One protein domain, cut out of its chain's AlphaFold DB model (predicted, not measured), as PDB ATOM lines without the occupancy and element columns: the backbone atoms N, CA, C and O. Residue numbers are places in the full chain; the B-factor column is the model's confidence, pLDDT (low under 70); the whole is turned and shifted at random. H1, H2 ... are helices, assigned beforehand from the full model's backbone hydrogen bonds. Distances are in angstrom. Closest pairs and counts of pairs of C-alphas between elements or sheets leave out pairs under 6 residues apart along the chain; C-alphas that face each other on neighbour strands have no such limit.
ATOM      1  N   TYR A   2      57.887 -39.691 -21.053       91.88
ATOM      2  CA  TYR A   2      57.623 -40.953 -21.762       91.88
ATOM      3  C   TYR A   2      58.810 -41.938 -21.770       91.88
ATOM      4  O   TYR A   2      58.632 -43.112 -21.476       91.88
ATOM      5  N   ALA A   3      60.037 -41.442 -21.961       94.81
ATOM      6  CA  ALA A   3      61.252 -42.264 -21.891       94.81
ATOM      7  C   ALA A   3      61.491 -42.933 -20.519       94.81
ATOM      8  O   ALA A   3      62.099 -43.993 -20.458       94.81
ATOM      9  N   ARG A   4      61.006 -42.333 -19.421       95.44
ATOM     10  CA  ARG A   4      61.044 -42.929 -18.069       95.44
ATOM     11  C   ARG A   4      59.904 -43.926 -17.862       95.44
ATOM     12  O   ARG A   4      60.077 -44.956 -17.227       95.44
ATOM     13  N   TRP A   5      58.738 -43.630 -18.433       95.50
ATOM     14  CA  TRP A   5      57.557 -44.488 -18.377       95.50
ATOM     15  C   TRP A   5      57.769 -45.838 -19.070       95.50
ATOM     16  O   TRP A   5      57.494 -46.864 -18.460       95.50
ATOM     17  N   GLN A   6      58.278 -45.852 -20.307       95.38
ATOM     18  CA  GLN A   6      58.403 -47.077 -21.109       95.38
ATOM     19  C   GLN A   6      59.099 -48.251 -20.389       95.38
ATOM     20  O   GLN A   6      58.502 -49.328 -20.332       95.38
ATOM     21  N   PRO A   7      60.301 -48.093 -19.792       95.94
ATOM     22  CA  PRO A   7      60.953 -49.201 -19.095       95.94
ATOM     23  C   PRO A   7      60.186 -49.654 -17.844       95.94
ATOM     24  O   PRO A   7      60.145 -50.847 -17.551       95.94
ATOM     25  N   LEU A   8      59.541 -48.734 -17.117       96.25
ATOM     26  CA  LEU A   8      58.746 -49.071 -15.930       96.25
ATOM     27  C   LEU A   8      57.445 -49.791 -16.304       96.25
ATOM     28  O   LEU A   8      57.094 -50.775 -15.656       96.25
ATOM     29  N   LYS A   9      56.761 -49.353 -17.369       96.88
ATOM     30  CA  LYS A   9      55.592 -50.042 -17.930       96.88
ATOM     31  C   LYS A   9      55.964 -51.461 -18.336       96.88
ATOM     32  O   LYS A   9      55.323 -52.395 -17.873       96.88
ATOM     33  N   ALA A  10      57.024 -51.630 -19.127       96.31
ATOM     34  CA  ALA A  10      57.471 -52.951 -19.562       96.31
ATOM     35  C   ALA A  10      57.788 -53.865 -18.365       96.31
ATOM     36  O   ALA A  10      57.395 -55.027 -18.349       96.31
ATOM     37  N   LYS A  11      58.442 -53.321 -17.329       95.62
ATOM     38  CA  LYS A  11      58.803 -54.064 -16.115       95.62
ATOM     39  C   LYS A  11      57.594 -54.498 -15.281       95.62
ATOM     40  O   LYS A  11      57.570 -55.637 -14.827       95.62
ATOM     41  N   TYR A  12      56.644 -53.596 -15.034       96.06
ATOM     42  CA  TYR A  12      55.584 -53.806 -14.038       96.06
ATOM     43  C   TYR A  12      54.215 -54.141 -14.640       96.06
ATOM     44  O   TYR A  12      53.403 -54.783 -13.980       96.06
ATOM     45  N   LEU A  13      53.940 -53.705 -15.870       96.25
ATOM     46  CA  LEU A  13      52.631 -53.815 -16.526       96.25
ATOM     47  C   LEU A  13      52.661 -54.631 -17.827       96.25
ATOM     48  O   LEU A  13      51.595 -54.969 -18.338       96.25
ATOM     49  N   GLY A  14      53.847 -54.949 -18.359       94.25
ATOM     50  CA  GLY A  14      54.001 -55.673 -19.621       94.25
ATOM     51  C   GLY A  14      53.329 -54.951 -20.795       94.25
ATOM     52  O   GLY A  14      53.406 -53.725 -20.906       94.25
ATOM     53  N   ASP A  15      52.622 -55.712 -21.631       92.69
ATOM     54  CA  ASP A  15      51.979 -55.245 -22.873       92.69
ATOM     55  C   ASP A  15      50.616 -54.558 -22.651       92.69
ATOM     56  O   ASP A  15      49.755 -54.523 -23.531       92.69
ATOM     57  N   ASN A  16      50.369 -54.025 -21.452       92.44
ATOM     58  CA  ASN A  16      49.126 -53.323 -21.144       92.44
ATOM     59  C   ASN A  16      49.077 -51.950 -21.840       92.44
ATOM     60  O   ASN A  16      49.381 -50.927 -21.232       92.44
ATOM     61  N   ASP A  17      48.701 -51.913 -23.116       91.56
ATOM     62  CA  ASP A  17      48.634 -50.676 -23.905       91.56
ATOM     63  C   ASP A  17      47.411 -49.809 -23.599       91.56
ATOM     64  O   ASP A  17      47.436 -48.598 -23.835       91.56
ATOM     65  N   SER A  18      46.340 -50.383 -23.043       94.31
ATOM     66  CA  SER A  18      45.143 -49.605 -22.702       94.31
ATOM     67  C   SER A  18      45.422 -48.565 -21.616       94.31
ATOM     68  O   SER A  18      44.799 -47.505 -21.636       94.31
ATOM     69  N   ILE A  19      46.413 -48.800 -20.745       94.75
ATOM     70  CA  ILE A  19      46.809 -47.857 -19.690       94.75
ATOM     71  C   ILE A  19      47.297 -46.509 -20.242       94.75
ATOM     72  O   ILE A  19      47.206 -45.501 -19.550       94.75
ATOM     73  N   GLU A  20      47.785 -46.456 -21.488       93.12
ATOM     74  CA  GLU A  20      48.239 -45.202 -22.112       93.12
ATOM     75  C   GLU A  20      47.074 -44.313 -22.569       93.12
ATOM     76  O   GLU A  20      47.277 -43.145 -22.900       93.12
ATOM     77  N   ARG A  21      45.846 -44.845 -22.563       93.31
ATOM     78  CA  ARG A  21      44.611 -44.086 -22.811       93.31
ATOM     79  C   ARG A  21      44.003 -43.525 -21.528       93.31
ATOM     80  O   ARG A  21      43.125 -42.666 -21.601       93.31
ATOM     81  N   GLU A  22      44.445 -44.014 -20.374       92.19
ATOM     82  CA  GLU A  22      43.976 -43.555 -19.073       92.19
ATOM     83  C   GLU A  22      44.604 -42.212 -18.697       92.19
ATOM     84  O   GLU A  22      45.677 -41.826 -19.169       92.19
ATOM     85  N   ARG A  23      43.947 -41.480 -17.789       90.31
ATOM     86  CA  ARG A  23      44.554 -40.269 -17.217       90.31
ATOM     87  C   ARG A  23      45.847 -40.625 -16.471       90.31
ATOM     88  O   ARG A  23      45.882 -41.659 -15.798       90.31
ATOM     89  N   PRO A  24      46.870 -39.743 -16.460       91.88
ATOM     90  CA  PRO A  24      48.155 -40.054 -15.832       91.88
ATOM     91  C   PRO A  24      48.059 -40.452 -14.354       91.88
ATOM     92  O   PRO A  24      48.858 -41.258 -13.895       91.88
ATOM     93  N   ILE A  25      47.067 -39.952 -13.610       89.06
ATOM     94  CA  ILE A  25      46.854 -40.333 -12.207       89.06
ATOM     95  C   ILE A  25      46.422 -41.801 -12.034       89.06
ATOM     96  O   ILE A  25      46.873 -42.464 -11.103       89.06
ATOM     97  N   PHE A  26      45.620 -42.345 -12.954       91.94
ATOM     98  CA  PHE A  26      45.219 -43.757 -12.927       91.94
ATOM     99  C   PHE A  26      46.349 -44.671 -13.406       91.94
ATOM    100  O   PHE A  26      46.583 -45.730 -12.820       91.94
ATOM    101  N   ALA A  27      47.100 -44.232 -14.421       94.62
ATOM    102  CA  ALA A  27      48.314 -44.915 -14.855       94.62
ATOM    103  C   ALA A  27      49.368 -44.954 -13.736       94.62
ATOM    104  O   ALA A  27      49.988 -45.993 -13.517       94.62
ATOM    105  N   ALA A  28      49.528 -43.856 -12.986       92.75
ATOM    106  CA  ALA A  28      50.369 -43.799 -11.793       92.75
ATOM    107  C   ALA A  28      49.933 -44.821 -10.744       92.75
ATOM    108  O   ALA A  28      50.765 -45.603 -10.297       92.75
ATOM    109  N   ASP A  29      48.656 -44.828 -10.356       91.69
ATOM    110  CA  ASP A  29      48.171 -45.731  -9.308       91.69
ATOM    111  C   ASP A  29      48.345 -47.208  -9.692       91.69
ATOM    112  O   ASP A  29      48.865 -48.003  -8.906       91.69
ATOM    113  N   THR A  30      48.011 -47.545 -10.940       94.62
ATOM    114  CA  THR A  30      48.161 -48.901 -11.491       94.62
ATOM    115  C   THR A  30      49.627 -49.332 -11.523       94.62
ATOM    116  O   THR A  30      49.969 -50.426 -11.070       94.62
ATOM    117  N   LEU A  31      50.513 -48.469 -12.032       95.25
ATOM    118  CA  LEU A  31      51.948 -48.743 -12.090       95.25
ATOM    119  C   LEU A  31      52.538 -48.908 -10.686       95.25
ATOM    120  O   LEU A  31      53.332 -49.818 -10.451       95.25
ATOM    121  N   PHE A  32      52.151 -48.035  -9.757       92.88
ATOM    122  CA  PHE A  32      52.641 -48.072  -8.388       92.88
ATOM    123  C   PHE A  32      52.217 -49.357  -7.685       92.88
ATOM    124  O   PHE A  32      53.063 -50.041  -7.116       92.88
ATOM    125  N   GLU A  33      50.944 -49.743  -7.788       92.62
ATOM    126  CA  GLU A  33      50.447 -50.992  -7.210       92.62
ATOM    127  C   GLU A  33      51.174 -52.221  -7.764       92.62
ATOM    128  O   GLU A  33      51.584 -53.094  -6.996       92.62
ATOM    129  N   ALA A  34      51.398 -52.269  -9.079       94.94
ATOM    130  CA  ALA A  34      52.154 -53.345  -9.705       94.94
ATOM    131  C   ALA A  34      53.611 -53.389  -9.213       94.94
ATOM    132  O   ALA A  34      54.121 -54.462  -8.878       94.94
ATOM    133  N   GLY A  35      54.256 -52.224  -9.088       94.06
ATOM    134  CA  GLY A  35      55.602 -52.096  -8.533       94.06
ATOM    135  C   GLY A  35      55.706 -52.575  -7.086       94.06
ATOM    136  O   GLY A  35      56.600 -53.357  -6.759       94.06
ATOM    137  N   LEU A  36      54.754 -52.180  -6.235       91.94
ATOM    138  CA  LEU A  36      54.659 -52.661  -4.856       91.94
ATOM    139  C   LEU A  36      54.472 -54.175  -4.811       91.94
ATOM    140  O   LEU A  36      55.215 -54.862  -4.112       91.94
ATOM    141  N   LYS A  37      53.539 -54.710  -5.601       92.75
ATOM    142  CA  LYS A  37      53.246 -56.144  -5.638       92.75
ATOM    143  C   LYS A  37      54.466 -56.962  -6.049       92.75
ATOM    144  O   LYS A  37      54.785 -57.946  -5.386       92.75
ATOM    145  N   GLN A  38      55.182 -56.550  -7.097       93.44
ATOM    146  CA  GLN A  38      56.423 -57.216  -7.506       93.44
ATOM    147  C   GLN A  38      57.508 -57.119  -6.419       93.44
ATOM    148  O   GLN A  38      58.340 -58.016  -6.286       93.44
ATOM    149  N   ALA A  39      57.475 -56.062  -5.604       91.12
ATOM    150  CA  ALA A  39      58.341 -55.909  -4.445       91.12
ATOM    151  C   ALA A  39      57.875 -56.693  -3.193       91.12
ATOM    152  O   ALA A  39      58.561 -56.665  -2.168       91.12
ATOM    153  N   GLY A  40      56.756 -57.421  -3.239       91.00
ATOM    154  CA  GLY A  40      56.184 -58.078  -2.056       91.00
ATOM    155  C   GLY A  40      55.617 -57.090  -1.028       91.00
ATOM    156  O   GLY A  40      55.524 -57.412   0.152       91.00
ATOM    157  N   LEU A  41      55.276 -55.881  -1.472       90.31
ATOM    158  CA  LEU A  41      54.652 -54.819  -0.691       90.31
ATOM    159  C   LEU A  41      53.169 -54.690  -1.067       90.31
ATOM    160  O   LEU A  41      52.734 -55.136  -2.130       90.31
ATOM    161  N   SER A  42      52.394 -54.031  -0.210       87.50
ATOM    162  CA  SER A  42      50.999 -53.677  -0.480       87.50
ATOM    163  C   SER A  42      50.730 -52.215  -0.124       87.50
ATOM    164  O   SER A  42      51.556 -51.552   0.501       87.50
ATOM    165  N   LYS A  43      49.546 -51.711  -0.490       80.56
ATOM    166  CA  LYS A  43      49.062 -50.372  -0.105       80.56
ATOM    167  C   LYS A  43      48.658 -50.269   1.384       80.56
ATOM    168  O   LYS A  43      48.050 -49.285   1.782       80.56
ATOM    169  N   GLY A  44      48.946 -51.284   2.210       78.88
ATOM    170  CA  GLY A  44      48.721 -51.239   3.662       78.88
ATOM    171  C   GLY A  44      47.315 -51.631   4.136       78.88
ATOM    172  O   GLY A  44      47.020 -51.529   5.321       78.88
ATOM    173  N   TYR A  45      46.444 -52.128   3.253       82.00
ATOM    174  CA  TYR A  45      45.068 -52.509   3.617       82.00
ATOM    175  C   TYR A  45      44.937 -53.898   4.264       82.00
ATOM    176  O   TYR A  45      43.851 -54.268   4.709       82.00
ATOM    177  N   ASP A  46      46.004 -54.699   4.294       86.75
ATOM    178  CA  ASP A  46      45.946 -56.088   4.767       86.75
ATOM    179  C   ASP A  46      45.570 -56.198   6.246       86.75
ATOM    180  O   ASP A  46      44.749 -57.042   6.612       86.75
ATOM    181  N   VAL A  47      46.111 -55.306   7.081       87.25
ATOM    182  CA  VAL A  47      45.805 -55.255   8.517       87.25
ATOM    183  C   VAL A  47      44.351 -54.864   8.743       87.25
ATOM    184  O   VAL A  47      43.640 -55.586   9.437       87.25
ATOM    185  N   SER A  48      43.881 -53.779   8.117       88.19
ATOM    186  CA  SER A  48      42.489 -53.330   8.247       88.19
ATOM    187  C   SER A  48      41.513 -54.417   7.802       88.19
ATOM    188  O   SER A  48      40.628 -54.777   8.566       88.19
ATOM    189  N   ARG A  49      41.754 -55.070   6.653       91.56
ATOM    190  CA  ARG A  49      40.930 -56.206   6.202       91.56
ATOM    191  C   ARG A  49      40.902 -57.362   7.197       91.56
ATOM    192  O   ARG A  49      39.898 -58.066   7.300       91.56
ATOM    193  N   LYS A  50      42.015 -57.630   7.884       94.00
ATOM    194  CA  LYS A  50      42.071 -58.681   8.904       94.00
ATOM    195  C   LYS A  50      41.294 -58.274  10.157       94.00
ATOM    196  O   LYS A  50      40.566 -59.116  10.678       94.00
ATOM    197  N   ILE A  51      41.419 -57.021  10.596       93.00
ATOM    198  CA  ILE A  51      40.637 -56.452  11.704       93.00
ATOM    199  C   ILE A  51      39.143 -56.530  11.383       93.00
ATOM    200  O   ILE A  51      38.394 -57.068  12.192       93.00
ATOM    201  N   ASP A  52      38.725 -56.105  10.188       92.81
ATOM    202  CA  ASP A  52      37.322 -56.132   9.753       92.81
ATOM    203  C   ASP A  52      36.744 -57.551   9.812       92.81
ATOM    204  O   ASP A  52      35.684 -57.774  10.391       92.81
ATOM    205  N   LYS A  53      37.494 -58.550   9.323       96.25
ATOM    206  CA  LYS A  53      37.090 -59.963   9.419       96.25
ATOM    207  C   LYS A  53      36.920 -60.431  10.864       96.25
ATOM    208  O   LYS A  53      35.979 -61.164  11.150       96.25
ATOM    209  N   ILE A  54      37.820 -60.046  11.770       96.50
ATOM    210  CA  ILE A  54      37.731 -60.405  13.196       96.50
ATOM    211  C   ILE A  54      36.501 -59.735  13.824       96.50
ATOM    212  O   ILE A  54      35.724 -60.386  14.521       96.50
ATOM    213  N   VAL A  55      36.292 -58.450  13.542       95.25
ATOM    214  CA  VAL A  55      35.132 -57.677  13.996       95.25
ATOM    215  C   VAL A  55      33.824 -58.329  13.551       95.25
ATOM    216  O   VAL A  55      32.934 -58.512  14.380       95.25
ATOM    217  N   GLU A  56      33.717 -58.728  12.282       96.00
ATOM    218  CA  GLU A  56      32.549 -59.428  11.737       96.00
ATOM    219  C   GLU A  56      32.339 -60.793  12.400       96.00
ATOM    220  O   GLU A  56      31.238 -61.095  12.867       96.00
ATOM    221  N   GLN A  57      33.400 -61.604  12.495       97.69
ATOM    222  CA  GLN A  57      33.363 -62.938  13.106       97.69
ATOM    223  C   GLN A  57      32.869 -62.899  14.553       97.69
ATOM    224  O   GLN A  57      32.078 -63.747  14.964       97.69
ATOM    225  N   HIS A  58      33.306 -61.897  15.314       97.00
ATOM    226  CA  HIS A  58      32.950 -61.733  16.719       97.00
ATOM    227  C   HIS A  58      31.774 -60.775  16.950       97.00
ATOM    228  O   HIS A  58      31.406 -60.540  18.100       97.00
ATOM    229  N   LYS A  59      31.162 -60.241  15.881       96.44
ATOM    230  CA  LYS A  59      30.036 -59.290  15.933       96.44
ATOM    231  C   LYS A  59      30.308 -58.106  16.868       96.44
ATOM    232  O   LYS A  59      29.436 -57.678  17.626       96.44
ATOM    233  N   LEU A  60      31.540 -57.600  16.838       93.81
ATOM    234  CA  LEU A  60      31.959 -56.503  17.704       93.81
ATOM    235  C   LEU A  60      31.278 -55.203  17.274       93.81
ATOM    236  O   LEU A  60      31.102 -54.925  16.087       93.81
ATOM    237  N   LYS A  61      30.912 -54.371  18.253       92.25
ATOM    238  CA  LYS A  61      30.365 -53.040  17.981       92.25
ATOM    239  C   LYS A  61      31.463 -52.148  17.405       92.25
ATOM    240  O   LYS A  61      32.454 -51.877  18.077       92.25
ATOM    241  N   VAL A  62      31.238 -51.628  16.202       92.38
ATOM    242  CA  VAL A  62      32.136 -50.668  15.550       92.38
ATOM    243  C   VAL A  62      31.599 -49.256  15.724       92.38
ATOM    244  O   VAL A  62      30.435 -48.980  15.425       92.38
ATOM    245  N   MET A  71      27.363 -35.842  -1.352       79.88
ATOM    246  CA  MET A  71      27.494 -35.449  -2.755       79.88
ATOM    247  C   MET A  71      26.100 -35.151  -3.302       79.88
ATOM    248  O   MET A  71      25.328 -36.076  -3.541       79.88
ATOM    249  N   ASP A  72      25.788 -33.871  -3.499       79.69
ATOM    250  CA  ASP A  72      24.444 -33.444  -3.914       79.69
ATOM    251  C   ASP A  72      24.116 -33.881  -5.351       79.69
ATOM    252  O   ASP A  72      22.990 -34.270  -5.653       79.69
ATOM    253  N   ASP A  73      25.113 -33.859  -6.244       87.50
ATOM    254  CA  ASP A  73      24.982 -34.319  -7.631       87.50
ATOM    255  C   ASP A  73      26.229 -35.115  -8.072       87.50
ATOM    256  O   ASP A  73      27.165 -34.562  -8.668       87.50
ATOM    257  N   PRO A  74      26.260 -36.437  -7.809       87.69
ATOM    258  CA  PRO A  74      27.375 -37.303  -8.194       87.69
ATOM    259  C   PRO A  74      27.621 -37.340  -9.711       87.69
ATOM    260  O   PRO A  74      28.759 -37.488 -10.163       87.69
ATOM    261  N   SER A  75      26.564 -37.187 -10.518       91.06
ATOM    262  CA  SER A  75      26.670 -37.210 -11.982       91.06
ATOM    263  C   SER A  75      27.357 -35.956 -12.511       91.06
ATOM    264  O   SER A  75      28.191 -36.039 -13.418       91.06
ATOM    265  N   LYS A  76      27.024 -34.791 -11.951       90.06
ATOM    266  CA  LYS A  76      27.711 -33.534 -12.246       90.06
ATOM    267  C   LYS A  76      29.154 -33.572 -11.762       90.06
ATOM    268  O   LYS A  76      30.035 -33.264 -12.555       90.06
ATOM    269  N   LEU A  77      29.408 -34.058 -10.546       88.69
ATOM    270  CA  LEU A  77      30.767 -34.203 -10.020       88.69
ATOM    271  C   LEU A  77      31.657 -35.037 -10.951       88.69
ATOM    272  O   LEU A  77      32.786 -34.650 -11.245       88.69
ATOM    273  N   LEU A  78      31.139 -36.150 -11.478       89.94
ATOM    274  CA  LEU A  78      31.871 -36.977 -12.437       89.94
ATOM    275  C   LEU A  78      32.138 -36.243 -13.761       89.94
ATOM    276  O   LEU A  78      33.216 -36.389 -14.342       89.94
ATOM    277  N   LYS A  79      31.175 -35.460 -14.263       90.31
ATOM    278  CA  LYS A  79      31.367 -34.630 -15.466       90.31
ATOM    279  C   LYS A  79      32.419 -33.547 -15.229       90.31
ATOM    280  O   LYS A  79      33.250 -33.327 -16.108       90.31
ATOM    281  N   ASP A  80      32.407 -32.918 -14.061       89.69
ATOM    282  CA  ASP A  80      33.358 -31.877 -13.680       89.69
ATOM    283  C   ASP A  80      34.760 -32.471 -13.499       89.69
ATOM    284  O   ASP A  80      35.719 -31.946 -14.057       89.69
ATOM    285  N   PHE A  81      34.882 -33.639 -12.859       89.12
ATOM    286  CA  PHE A  81      36.139 -34.389 -12.781       89.12
ATOM    287  C   PHE A  81      36.715 -34.681 -14.172       89.12
ATOM    288  O   PHE A  81      37.893 -34.412 -14.416       89.12
ATOM    289  N   LYS A  82      35.886 -35.178 -15.103       86.81
ATOM    290  CA  LYS A  82      36.305 -35.481 -16.485       86.81
ATOM    291  C   LYS A  82      36.810 -34.249 -17.240       86.81
ATOM    292  O   LYS A  82      37.699 -34.389 -18.072       86.81
ATOM    293  N   LYS A  83      36.242 -33.070 -16.974       86.94
ATOM    294  CA  LYS A  83      36.653 -31.799 -17.596       86.94
ATOM    295  C   LYS A  83      37.812 -31.118 -16.867       86.94
ATOM    296  O   LYS A  83      38.473 -30.268 -17.456       86.94
ATOM    297  N   SER A  84      38.032 -31.454 -15.597       84.69
ATOM    298  CA  SER A  84      39.004 -30.769 -14.750       84.69
ATOM    299  C   SER A  84      40.443 -31.024 -15.189       84.69
ATOM    300  O   SER A  84      40.872 -32.166 -15.395       84.69
ATOM    301  N   GLN A  85      41.210 -29.939 -15.256       82.38
ATOM    302  CA  GLN A  85      42.663 -30.012 -15.303       82.38
ATOM    303  C   GLN A  85      43.162 -30.347 -13.899       82.38
ATOM    304  O   GLN A  85      42.903 -29.617 -12.944       82.38
ATOM    305  N   LEU A  86      43.859 -31.469 -13.774       83.06
ATOM    306  CA  LEU A  86      44.470 -31.899 -12.523       83.06
ATOM    307  C   LEU A  86      45.985 -31.885 -12.669       83.06
ATOM    308  O   LEU A  86      46.522 -32.034 -13.768       83.06
ATOM    309  N   ALA A  87      46.686 -31.787 -11.542       81.25
ATOM    310  CA  ALA A  87      48.139 -31.928 -11.478       81.25
ATOM    311  C   ALA A  87      48.605 -33.393 -11.686       81.25
ATOM    312  O   ALA A  87      49.581 -33.842 -11.084       81.25
ATOM    313  N   ASP A  88      47.929 -34.144 -12.562       82.94
ATOM    314  CA  ASP A  88      48.135 -35.578 -12.796       82.94
ATOM    315  C   ASP A  88      49.555 -35.879 -13.277       82.94
ATOM    316  O   ASP A  88      50.135 -36.899 -12.915       82.94
ATOM    317  N   ALA A  89      50.146 -34.979 -14.068       86.62
ATOM    318  CA  ALA A  89      51.509 -35.134 -14.566       86.62
ATOM    319  C   ALA A  89      52.560 -35.057 -13.444       86.62
ATOM    320  O   ALA A  89      53.585 -35.735 -13.521       86.62
ATOM    321  N   GLN A  90      52.313 -34.255 -12.400       86.38
ATOM    322  CA  GLN A  90      53.221 -34.144 -11.254       86.38
ATOM    323  C   GLN A  90      53.142 -35.400 -10.381       86.38
ATOM    324  O   GLN A  90      54.181 -36.002 -10.107       86.38
ATOM    325  N   CYS A  91      51.922 -35.850 -10.058       89.12
ATOM    326  CA  CYS A  91      51.681 -37.142  -9.406       89.12
ATOM    327  C   CYS A  91      52.367 -38.283 -10.173       89.12
ATOM    328  O   CYS A  91      53.148 -39.042  -9.601       89.12
ATOM    329  N   PHE A  92      52.170 -38.350 -11.493       91.94
ATOM    330  CA  PHE A  92      52.794 -39.368 -12.331       91.94
ATOM    331  C   PHE A  92      54.324 -39.307 -12.287       91.94
ATOM    332  O   PHE A  92      54.967 -40.323 -12.037       91.94
ATOM    333  N   SER A  93      54.920 -38.117 -12.432       91.00
ATOM    334  CA  SER A  93      56.376 -37.926 -12.334       91.00
ATOM    335  C   SER A  93      56.960 -38.445 -11.016       91.00
ATOM    336  O   SER A  93      58.013 -39.094 -11.012       91.00
ATOM    337  N   LYS A  94      56.277 -38.165  -9.898       90.12
ATOM    338  CA  LYS A  94      56.676 -38.603  -8.552       90.12
ATOM    339  C   LYS A  94      56.546 -40.113  -8.392       90.12
ATOM    340  O   LYS A  94      57.448 -40.729  -7.833       90.12
ATOM    341  N   THR A  95      55.500 -40.719  -8.952       91.31
ATOM    342  CA  THR A  95      55.367 -42.180  -9.008       91.31
ATOM    343  C   THR A  95      56.524 -42.828  -9.765       91.31
ATOM    344  O   THR A  95      57.116 -43.776  -9.252       91.31
ATOM    345  N   LEU A  96      56.906 -42.303 -10.938       93.62
ATOM    346  CA  LEU A  96      58.058 -42.839 -11.675       93.62
ATOM    347  C   LEU A  96      59.342 -42.731 -10.839       93.62
ATOM    348  O   LEU A  96      60.061 -43.713 -10.702       93.62
ATOM    349  N   ALA A  97      59.587 -41.572 -10.216       90.81
ATOM    350  CA  ALA A  97      60.777 -41.356  -9.386       90.81
ATOM    351  C   ALA A  97      60.840 -42.329  -8.196       90.81
ATOM    352  O   ALA A  97      61.897 -42.877  -7.890       90.81
ATOM    353  N   ARG A  98      59.695 -42.584  -7.552       87.88
ATOM    354  CA  ARG A  98      59.578 -43.530  -6.435       87.88
ATOM    355  C   ARG A  98      59.935 -44.954  -6.866       87.88
ATOM    356  O   ARG A  98      60.690 -45.635  -6.177       87.88
ATOM    357  N   LEU A  99      59.425 -45.393  -8.015       90.75
ATOM    358  CA  LEU A  99      59.677 -46.737  -8.542       90.75
ATOM    359  C   LEU A  99      61.097 -46.923  -9.095       90.75
ATOM    360  O   LEU A  99      61.585 -48.052  -9.120       90.75
ATOM    361  N   GLU A 100      61.740 -45.846  -9.545       91.06
ATOM    362  CA  GLU A 100      63.123 -45.858 -10.035       91.06
ATOM    363  C   GLU A 100      64.144 -45.958  -8.900       91.06
ATOM    364  O   GLU A 100      65.132 -46.672  -9.045       91.06
ATOM    365  N   GLY A 101      63.929 -45.238  -7.794       86.12
ATOM    366  CA  GLY A 101      64.989 -45.017  -6.805       86.12
ATOM    367  C   GLY A 101      64.744 -45.564  -5.404       86.12
ATOM    368  O   GLY A 101      65.677 -45.574  -4.609       86.12
ATOM    369  N   ASP A 102      63.521 -45.972  -5.057       82.88
ATOM    370  CA  ASP A 102      63.163 -46.046  -3.635       82.88
ATOM    371  C   ASP A 102      62.382 -47.308  -3.212       82.88
ATOM    372  O   ASP A 102      62.113 -47.506  -2.030       82.88
ATOM    373  N   ILE A 103      62.126 -48.257  -4.117       85.69
ATOM    374  CA  ILE A 103      61.482 -49.538  -3.758       85.69
ATOM    375  C   ILE A 103      62.231 -50.283  -2.637       85.69
ATOM    376  O   ILE A 103      61.599 -50.825  -1.727       85.69
ATOM    377  N   ASP A 104      63.564 -50.294  -2.659       85.38
ATOM    378  CA  ASP A 104      64.347 -50.985  -1.629       85.38
ATOM    379  C   ASP A 104      64.257 -50.281  -0.275       85.38
ATOM    380  O   ASP A 104      64.065 -50.929   0.755       85.38
ATOM    381  N   ALA A 105      64.271 -48.948  -0.269       83.06
ATOM    382  CA  ALA A 105      63.995 -48.189   0.940       83.06
ATOM    383  C   ALA A 105      62.565 -48.456   1.439       83.06
ATOM    384  O   ALA A 105      62.382 -48.686   2.630       83.06
ATOM    385  N   MET A 106      61.551 -48.550   0.564       84.12
ATOM    386  CA  MET A 106      60.185 -48.924   0.968       84.12
ATOM    387  C   MET A 106      60.132 -50.290   1.660       84.12
ATOM    388  O   MET A 106      59.393 -50.444   2.631       84.12
ATOM    389  N   ARG A 107      60.938 -51.261   1.217       86.75
ATOM    390  CA  ARG A 107      61.060 -52.561   1.894       86.75
ATOM    391  C   ARG A 107      61.687 -52.447   3.275       86.75
ATOM    392  O   ARG A 107      61.197 -53.082   4.204       86.75
ATOM    393  N   VAL A 108      62.734 -51.637   3.429       85.50
ATOM    394  CA  VAL A 108      63.328 -51.361   4.749       85.50
ATOM    395  C   VAL A 108      62.271 -50.774   5.685       85.50
ATOM    396  O   VAL A 108      62.097 -51.279   6.793       85.50
ATOM    397  N   ARG A 109      61.489 -49.798   5.207       83.44
ATOM    398  CA  ARG A 109      60.384 -49.196   5.969       83.44
ATOM    399  C   ARG A 109      59.313 -50.214   6.358       83.44
ATOM    400  O   ARG A 109      58.911 -50.271   7.515       83.44
ATOM    401  N   ALA A 110      58.882 -51.047   5.412       85.94
ATOM    402  CA  ALA A 110      57.878 -52.079   5.658       85.94
ATOM    403  C   ALA A 110      58.355 -53.128   6.676       85.94
ATOM    404  O   ALA A 110      57.579 -53.563   7.523       85.94
ATOM    405  N   ASN A 111      59.637 -53.503   6.640       87.50
ATOM    406  CA  ASN A 111      60.223 -54.426   7.611       87.50
ATOM    407  C   ASN A 111      60.364 -53.803   9.002       87.50
ATOM    408  O   ASN A 111      60.112 -54.492   9.987       87.50
ATOM    409  N   ALA A 112      60.748 -52.525   9.090       84.38
ATOM    410  CA  ALA A 112      60.771 -51.797  10.357       84.38
ATOM    411  C   ALA A 112      59.364 -51.759  10.975       84.38
ATOM    412  O   ALA A 112      59.191 -52.141  12.130       84.38
ATOM    413  N   TRP A 113      58.344 -51.439  10.168       84.56
ATOM    414  CA  TRP A 113      56.938 -51.505  10.571       84.56
ATOM    415  C   TRP A 113      56.522 -52.905  11.047       84.56
ATOM    416  O   TRP A 113      55.979 -53.042  12.140       84.56
ATOM    417  N   ALA A 114      56.830 -53.955  10.283       86.06
ATOM    418  CA  ALA A 114      56.435 -55.326  10.618       86.06
ATOM    419  C   ALA A 114      57.096 -55.860  11.901       86.06
ATOM    420  O   ALA A 114      56.543 -56.746  12.551       86.06
ATOM    421  N   LYS A 115      58.278 -55.344  12.255       87.00
ATOM    422  CA  LYS A 115      59.016 -55.716  13.471       87.00
ATOM    423  C   LYS A 115      58.714 -54.815  14.670       87.00
ATOM    424  O   LYS A 115      59.178 -55.130  15.759       87.00
ATOM    425  N   GLY A 116      57.985 -53.716  14.475       82.88
ATOM    426  CA  GLY A 116      57.777 -52.708  15.516       82.88
ATOM    427  C   GLY A 116      59.034 -51.896  15.850       82.88
ATOM    428  O   GLY A 116      59.181 -51.449  16.979       82.88
ATOM    429  N   ASP A 117      59.954 -51.702  14.898       84.81
ATOM    430  CA  ASP A 117      61.150 -50.869  15.091       84.81
ATOM    431  C   ASP A 117      60.780 -49.377  15.056       84.81
ATOM    432  O   ASP A 117      60.889 -48.715  14.019       84.81
ATOM    433  N   LEU A 118      60.303 -48.857  16.191       76.12
ATOM    434  CA  LEU A 118      59.846 -47.471  16.340       76.12
ATOM    435  C   LEU A 118      60.964 -46.452  16.092       76.12
ATOM    436  O   LEU A 118      60.730 -45.435  15.437       76.12
ATOM    437  N   GLN A 119      62.191 -46.735  16.536       75.94
ATOM    438  CA  GLN A 119      63.334 -45.845  16.305       75.94
ATOM    439  C   GLN A 119      63.708 -45.771  14.826       75.94
ATOM    440  O   GLN A 119      64.019 -44.690  14.319       75.94
ATOM    441  N   GLY A 120      63.697 -46.916  14.137       76.19
ATOM    442  CA  GLY A 120      63.856 -46.979  12.693       76.19
ATOM    443  C   GLY A 120      62.769 -46.157  12.023       76.19
ATOM    444  O   GLY A 120      63.085 -45.236  11.279       76.19
ATOM    445  N   ILE A 121      61.511 -46.422  12.382       74.94
ATOM    446  CA  ILE A 121      60.303 -45.778  11.864       74.94
ATOM    447  C   ILE A 121      60.320 -44.249  11.958       74.94
ATOM    448  O   ILE A 121      59.984 -43.585  10.978       74.94
ATOM    449  N   GLN A 122      60.708 -43.693  13.106       72.94
ATOM    450  CA  GLN A 122      60.737 -42.244  13.341       72.94
ATOM    451  C   GLN A 122      61.799 -41.526  12.497       72.94
ATOM    452  O   GLN A 122      61.662 -40.341  12.207       72.94
ATOM    453  N   LYS A 123      62.856 -42.236  12.089       71.62
ATOM    454  CA  LYS A 123      63.933 -41.700  11.241       71.62
ATOM    455  C   LYS A 123      63.633 -41.829   9.747       71.62
ATOM    456  O   LYS A 123      64.418 -41.350   8.929       71.62
ATOM    457  N   LEU A 124      62.547 -42.509   9.375       66.81
ATOM    458  CA  LEU A 124      62.179 -42.701   7.979       66.81
ATOM    459  C   LEU A 124      61.530 -41.440   7.419       66.81
ATOM    460  O   LEU A 124      60.490 -40.999   7.898       66.81
ATOM    461  N   ASP A 125      62.090 -40.936   6.324       64.56
ATOM    462  CA  ASP A 125      61.393 -39.986   5.468       64.56
ATOM    463  C   ASP A 125      60.292 -40.718   4.673       64.56
ATOM    464  O   ASP A 125      60.546 -41.668   3.908       64.56
ATOM    465  N   TYR A 126      59.046 -40.302   4.888       62.72
ATOM    466  CA  TYR A 126      57.889 -40.766   4.134       62.72
ATOM    467  C   TYR A 126      57.729 -39.872   2.906       62.72
ATOM    468  O   TYR A 126      56.994 -38.893   2.941       62.72
ATOM    469  N   ALA A 127      58.422 -40.220   1.816       57.31
ATOM    470  CA  ALA A 127      58.410 -39.361   0.635       57.31
ATOM    471  C   ALA A 127      56.999 -39.078   0.090       57.31
ATOM    472  O   ALA A 127      56.114 -39.940   0.079       57.31
ATOM    473  N   ASP A 128      56.878 -37.889  -0.491       60.31
ATOM    474  CA  ASP A 128      55.644 -37.190  -0.854       60.31
ATOM    475  C   ASP A 128      54.764 -37.841  -1.940       60.31
ATOM    476  O   ASP A 128      53.832 -37.222  -2.435       60.31
ATOM    477  N   GLN A 129      55.021 -39.066  -2.404       61.75
ATOM    478  CA  GLN A 129      54.270 -39.605  -3.551       61.75
ATOM    479  C   GLN A 129      52.770 -39.774  -3.239       61.75
ATOM    480  O   GLN A 129      51.926 -39.346  -4.030       61.75
ATOM    481  N   GLU A 130      52.433 -40.334  -2.074       64.06
ATOM    482  CA  GLU A 130      51.038 -40.470  -1.635       64.06
ATOM    483  C   GLU A 130      50.409 -39.092  -1.371       64.06
ATOM    484  O   GLU A 130      49.250 -38.856  -1.724       64.06
ATOM    485  N   SER A 131      51.180 -38.152  -0.810       67.69
ATOM    486  CA  SER A 131      50.701 -36.799  -0.527       67.69
ATOM    487  C   SER A 131      50.435 -36.018  -1.815       67.69
ATOM    488  O   SER A 131      49.360 -35.435  -1.925       67.69
ATOM    489  N   GLU A 132      51.308 -36.083  -2.823       75.44
ATOM    490  CA  GLU A 132      51.174 -35.375  -4.103       75.44
ATOM    491  C   GLU A 132      50.001 -35.881  -4.947       75.44
ATOM    492  O   GLU A 132      49.191 -35.086  -5.425       75.44
ATOM    493  N   CYS A 133      49.841 -37.199  -5.099       80.44
ATOM    494  CA  CYS A 133      48.699 -37.749  -5.838       80.44
ATOM    495  C   CYS A 133      47.370 -37.457  -5.128       80.44
ATOM    496  O   CYS A 133      46.380 -37.074  -5.757       80.44
ATOM    497  N   SER A 134      47.355 -37.552  -3.797       77.38
ATOM    498  CA  SER A 134      46.190 -37.189  -2.994       77.38
ATOM    499  C   SER A 134      45.897 -35.679  -3.043       77.38
ATOM    500  O   SER A 134      44.736 -35.270  -3.102       77.38
ATOM    501  N   ASN A 135      46.933 -34.835  -3.080       79.56
ATOM    502  CA  ASN A 135      46.820 -33.387  -3.248       79.56
ATOM    503  C   ASN A 135      46.280 -33.021  -4.629       79.56
ATOM    504  O   ASN A 135      45.418 -32.151  -4.707       79.56
ATOM    505  N   ALA A 136      46.716 -33.693  -5.700       82.38
ATOM    506  CA  ALA A 136      46.199 -33.463  -7.047       82.38
ATOM    507  C   ALA A 136      44.674 -33.663  -7.109       82.38
ATOM    508  O   ALA A 136      43.971 -32.830  -7.679       82.38
ATOM    509  N   MET A 137      44.156 -34.705  -6.449       84.19
ATOM    510  CA  MET A 137      42.713 -34.956  -6.348       84.19
ATOM    511  C   MET A 137      41.995 -33.919  -5.480       84.19
ATOM    512  O   MET A 137      41.002 -33.343  -5.917       84.19
ATOM    513  N   ARG A 138      42.496 -33.650  -4.266       81.00
ATOM    514  CA  ARG A 138      41.870 -32.691  -3.334       81.00
ATOM    515  C   ARG A 138      41.850 -31.262  -3.869       81.00
ATOM    516  O   ARG A 138      40.881 -30.541  -3.665       81.00
ATOM    517  N   ASN A 139      42.922 -30.854  -4.541       83.56
ATOM    518  CA  ASN A 139      43.086 -29.491  -5.035       83.56
ATOM    519  C   ASN A 139      42.488 -29.285  -6.429       83.56
ATOM    520  O   ASN A 139      42.497 -28.151  -6.919       83.56
ATOM    521  N   GLY A 140      41.976 -30.349  -7.050       86.00
ATOM    522  CA  GLY A 140      41.245 -30.276  -8.304       86.00
ATOM    523  C   GLY A 140      40.009 -29.392  -8.180       86.00
ATOM    524  O   GLY A 140      39.324 -29.386  -7.158       86.00
ATOM    525  N   GLU A 141      39.698 -28.654  -9.241       85.06
ATOM    526  CA  GLU A 141      38.553 -27.734  -9.266       85.06
ATOM    527  C   GLU A 141      37.225 -28.452  -8.972       85.06
ATOM    528  O   GLU A 141      36.401 -27.955  -8.206       85.06
ATOM    529  N   PHE A 142      37.069 -29.679  -9.485       86.12
ATOM    530  CA  PHE A 142      35.903 -30.524  -9.218       86.12
ATOM    531  C   PHE A 142      35.700 -30.806  -7.720       86.12
ATOM    532  O   PHE A 142      34.562 -30.956  -7.297       86.12
ATOM    533  N   ALA A 143      36.778 -30.872  -6.928       86.38
ATOM    534  CA  ALA A 143      36.733 -31.118  -5.490       86.38
ATOM    535  C   ALA A 143      36.583 -29.816  -4.690       86.38
ATOM    536  O   ALA A 143      35.789 -29.757  -3.755       86.38
ATOM    537  N   LYS A 144      37.287 -28.747  -5.088       84.56
ATOM    538  CA  LYS A 144      37.180 -27.416  -4.461       84.56
ATOM    539  C   LYS A 144      35.769 -26.838  -4.526       84.56
ATOM    540  O   LYS A 144      35.334 -26.178  -3.591       84.56
ATOM    541  N   ASN A 145      35.042 -27.129  -5.600       83.12
ATOM    542  CA  ASN A 145      33.672 -26.656  -5.781       83.12
ATOM    543  C   ASN A 145      32.633 -27.472  -4.992       83.12
ATOM    544  O   ASN A 145      31.452 -27.139  -5.041       83.12
ATOM    545  N   GLN A 146      33.042 -28.527  -4.273       85.00
ATOM    546  CA  GLN A 146      32.157 -29.305  -3.409       85.00
ATOM    547  C   GLN A 146      32.286 -28.830  -1.959       85.00
ATOM    548  O   GLN A 146      33.336 -29.048  -1.340       85.00
ATOM    549  N   PRO A 147      31.224 -28.248  -1.367       85.56
ATOM    550  CA  PRO A 147      31.223 -27.860   0.042       85.56
ATOM    551  C   PRO A 147      31.548 -29.038   0.967       85.56
ATOM    552  O   PRO A 147      32.334 -28.902   1.902       85.56
ATOM    553  N   GLY A 148      31.020 -30.228   0.652       85.69
ATOM    554  CA  GLY A 148      31.247 -31.445   1.429       85.69
ATOM    555  C   GLY A 148      32.712 -31.887   1.501       85.69
ATOM    556  O   GLY A 148      33.071 -32.600   2.438       85.69
ATOM    557  N   PHE A 149      33.559 -31.457   0.556       87.75
ATOM    558  CA  PHE A 149      34.976 -31.834   0.478       87.75
ATOM    559  C   PHE A 149      35.917 -30.774   1.072       87.75
ATOM    560  O   PHE A 149      37.135 -30.969   1.078       87.75
ATOM    561  N   GLN A 150      35.381 -29.672   1.599       86.19
ATOM    562  CA  GLN A 150      36.184 -28.675   2.300       86.19
ATOM    563  C   GLN A 150      36.548 -29.164   3.707       86.19
ATOM    564  O   GLN A 150      35.747 -29.827   4.376       86.19
ATOM    565  N   HIS A 151      37.767 -28.831   4.140       87.38
ATOM    566  CA  HIS A 151      38.301 -29.125   5.478       87.38
ATOM    567  C   HIS A 151      38.170 -30.600   5.900       87.38
ATOM    568  O   HIS A 151      37.884 -30.922   7.052       87.38
TER     569      HIS A 151
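Overview. This is residues 2 to 62 and 71 to 151 of the 208 residues of an uncharacterized protein of Janthinobacterium sp. S3M3 (UniProt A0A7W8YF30). A core of three helices, H3, H6 and H9, lies nearly side by side in a triangle, with H1 packed slantwise on H3 and H6. At one end of this core H5 and H10 pair; from the other end H7 leads away to H8, and H4 sticks out as a free arm, leaving an open space between that arm and H5. The printed part has 142 residues with ten named helices, H1 to H10 in chain order, and no named strand; its class is all helix. It is loose, with a radius of gyration of the C-alphas of 18.1 A and spans of 48 by 45 by 30 A.

Along the chain. Begin with the longest helix, H3, residues 24 to 38: find C-alpha 24 at (48.155, -40.054, -15.832), from where it runs 20.8 A. Look next at H6, residues 88 to 101, 20.2 A long, and H9, residues 129 to 138, 14.2 A. Before H3 come H1, residues 2 to 12, 15.1 A, beginning at (57.623, -40.953, -21.762), and H2, residues 17 to 21. After it comes H4, residues 45 to 57, 18.3 A, ending at (33.363, -62.938, 13.106). H5 is residues 74 to 83, 14.3 A; H7 is 103 to 115, 18.5 A; H8 is 118 to 122; H10 is 141 to 144.

Arrangement. H3 touches the hub, H6, at a shallow tilt of 21 degrees, the same way; their closest C-alphas, Ile 25 and Asp 88, are 5.0 A apart. H9 touches H6 at a shallow tilt of 10 degrees, opposite ways, closest at the C-alphas of Cys 91 and Cys 133, 4.7 A. H1 touches H3 at a steep tilt of 38 degrees, closest at C-alphas 12 and 34, 5.5 A; H6 touches H1 with residues 96 to 99 alone. H2 is close to H3 but not clearly touching, with C-alphas 19 and 27 at 5.9 A. Farther out, H5 touches H10, with C-alphas 81 and 142 at 5.3 A, and H7 touches H8 with residues 109 to 113 alone, closest at C-alphas 112 and 120, 6.2 A. H6 and H7 meet only through their link, and H4 touches no helix. Every O i to N i+4 pair is within hydrogen-bond range in H3 to H9; H1 has 5 of 7, H2 has 0 of 1 but 2 of 2 O i to N i+3 pairs, and H10 is too short for an i+4 pair.

Size, cuts and confidence. The C-alphas farthest apart, Ala 3 and Lys 59, are 51.9 A apart. Residues 63 to 70 are not printed, and C-alphas 62 and 71 lie 24.3 A apart across the cut. Of the links printed whole, none is long. Mean pLDDT of the printed part is 87.1; residues 124 to 131 are under 70.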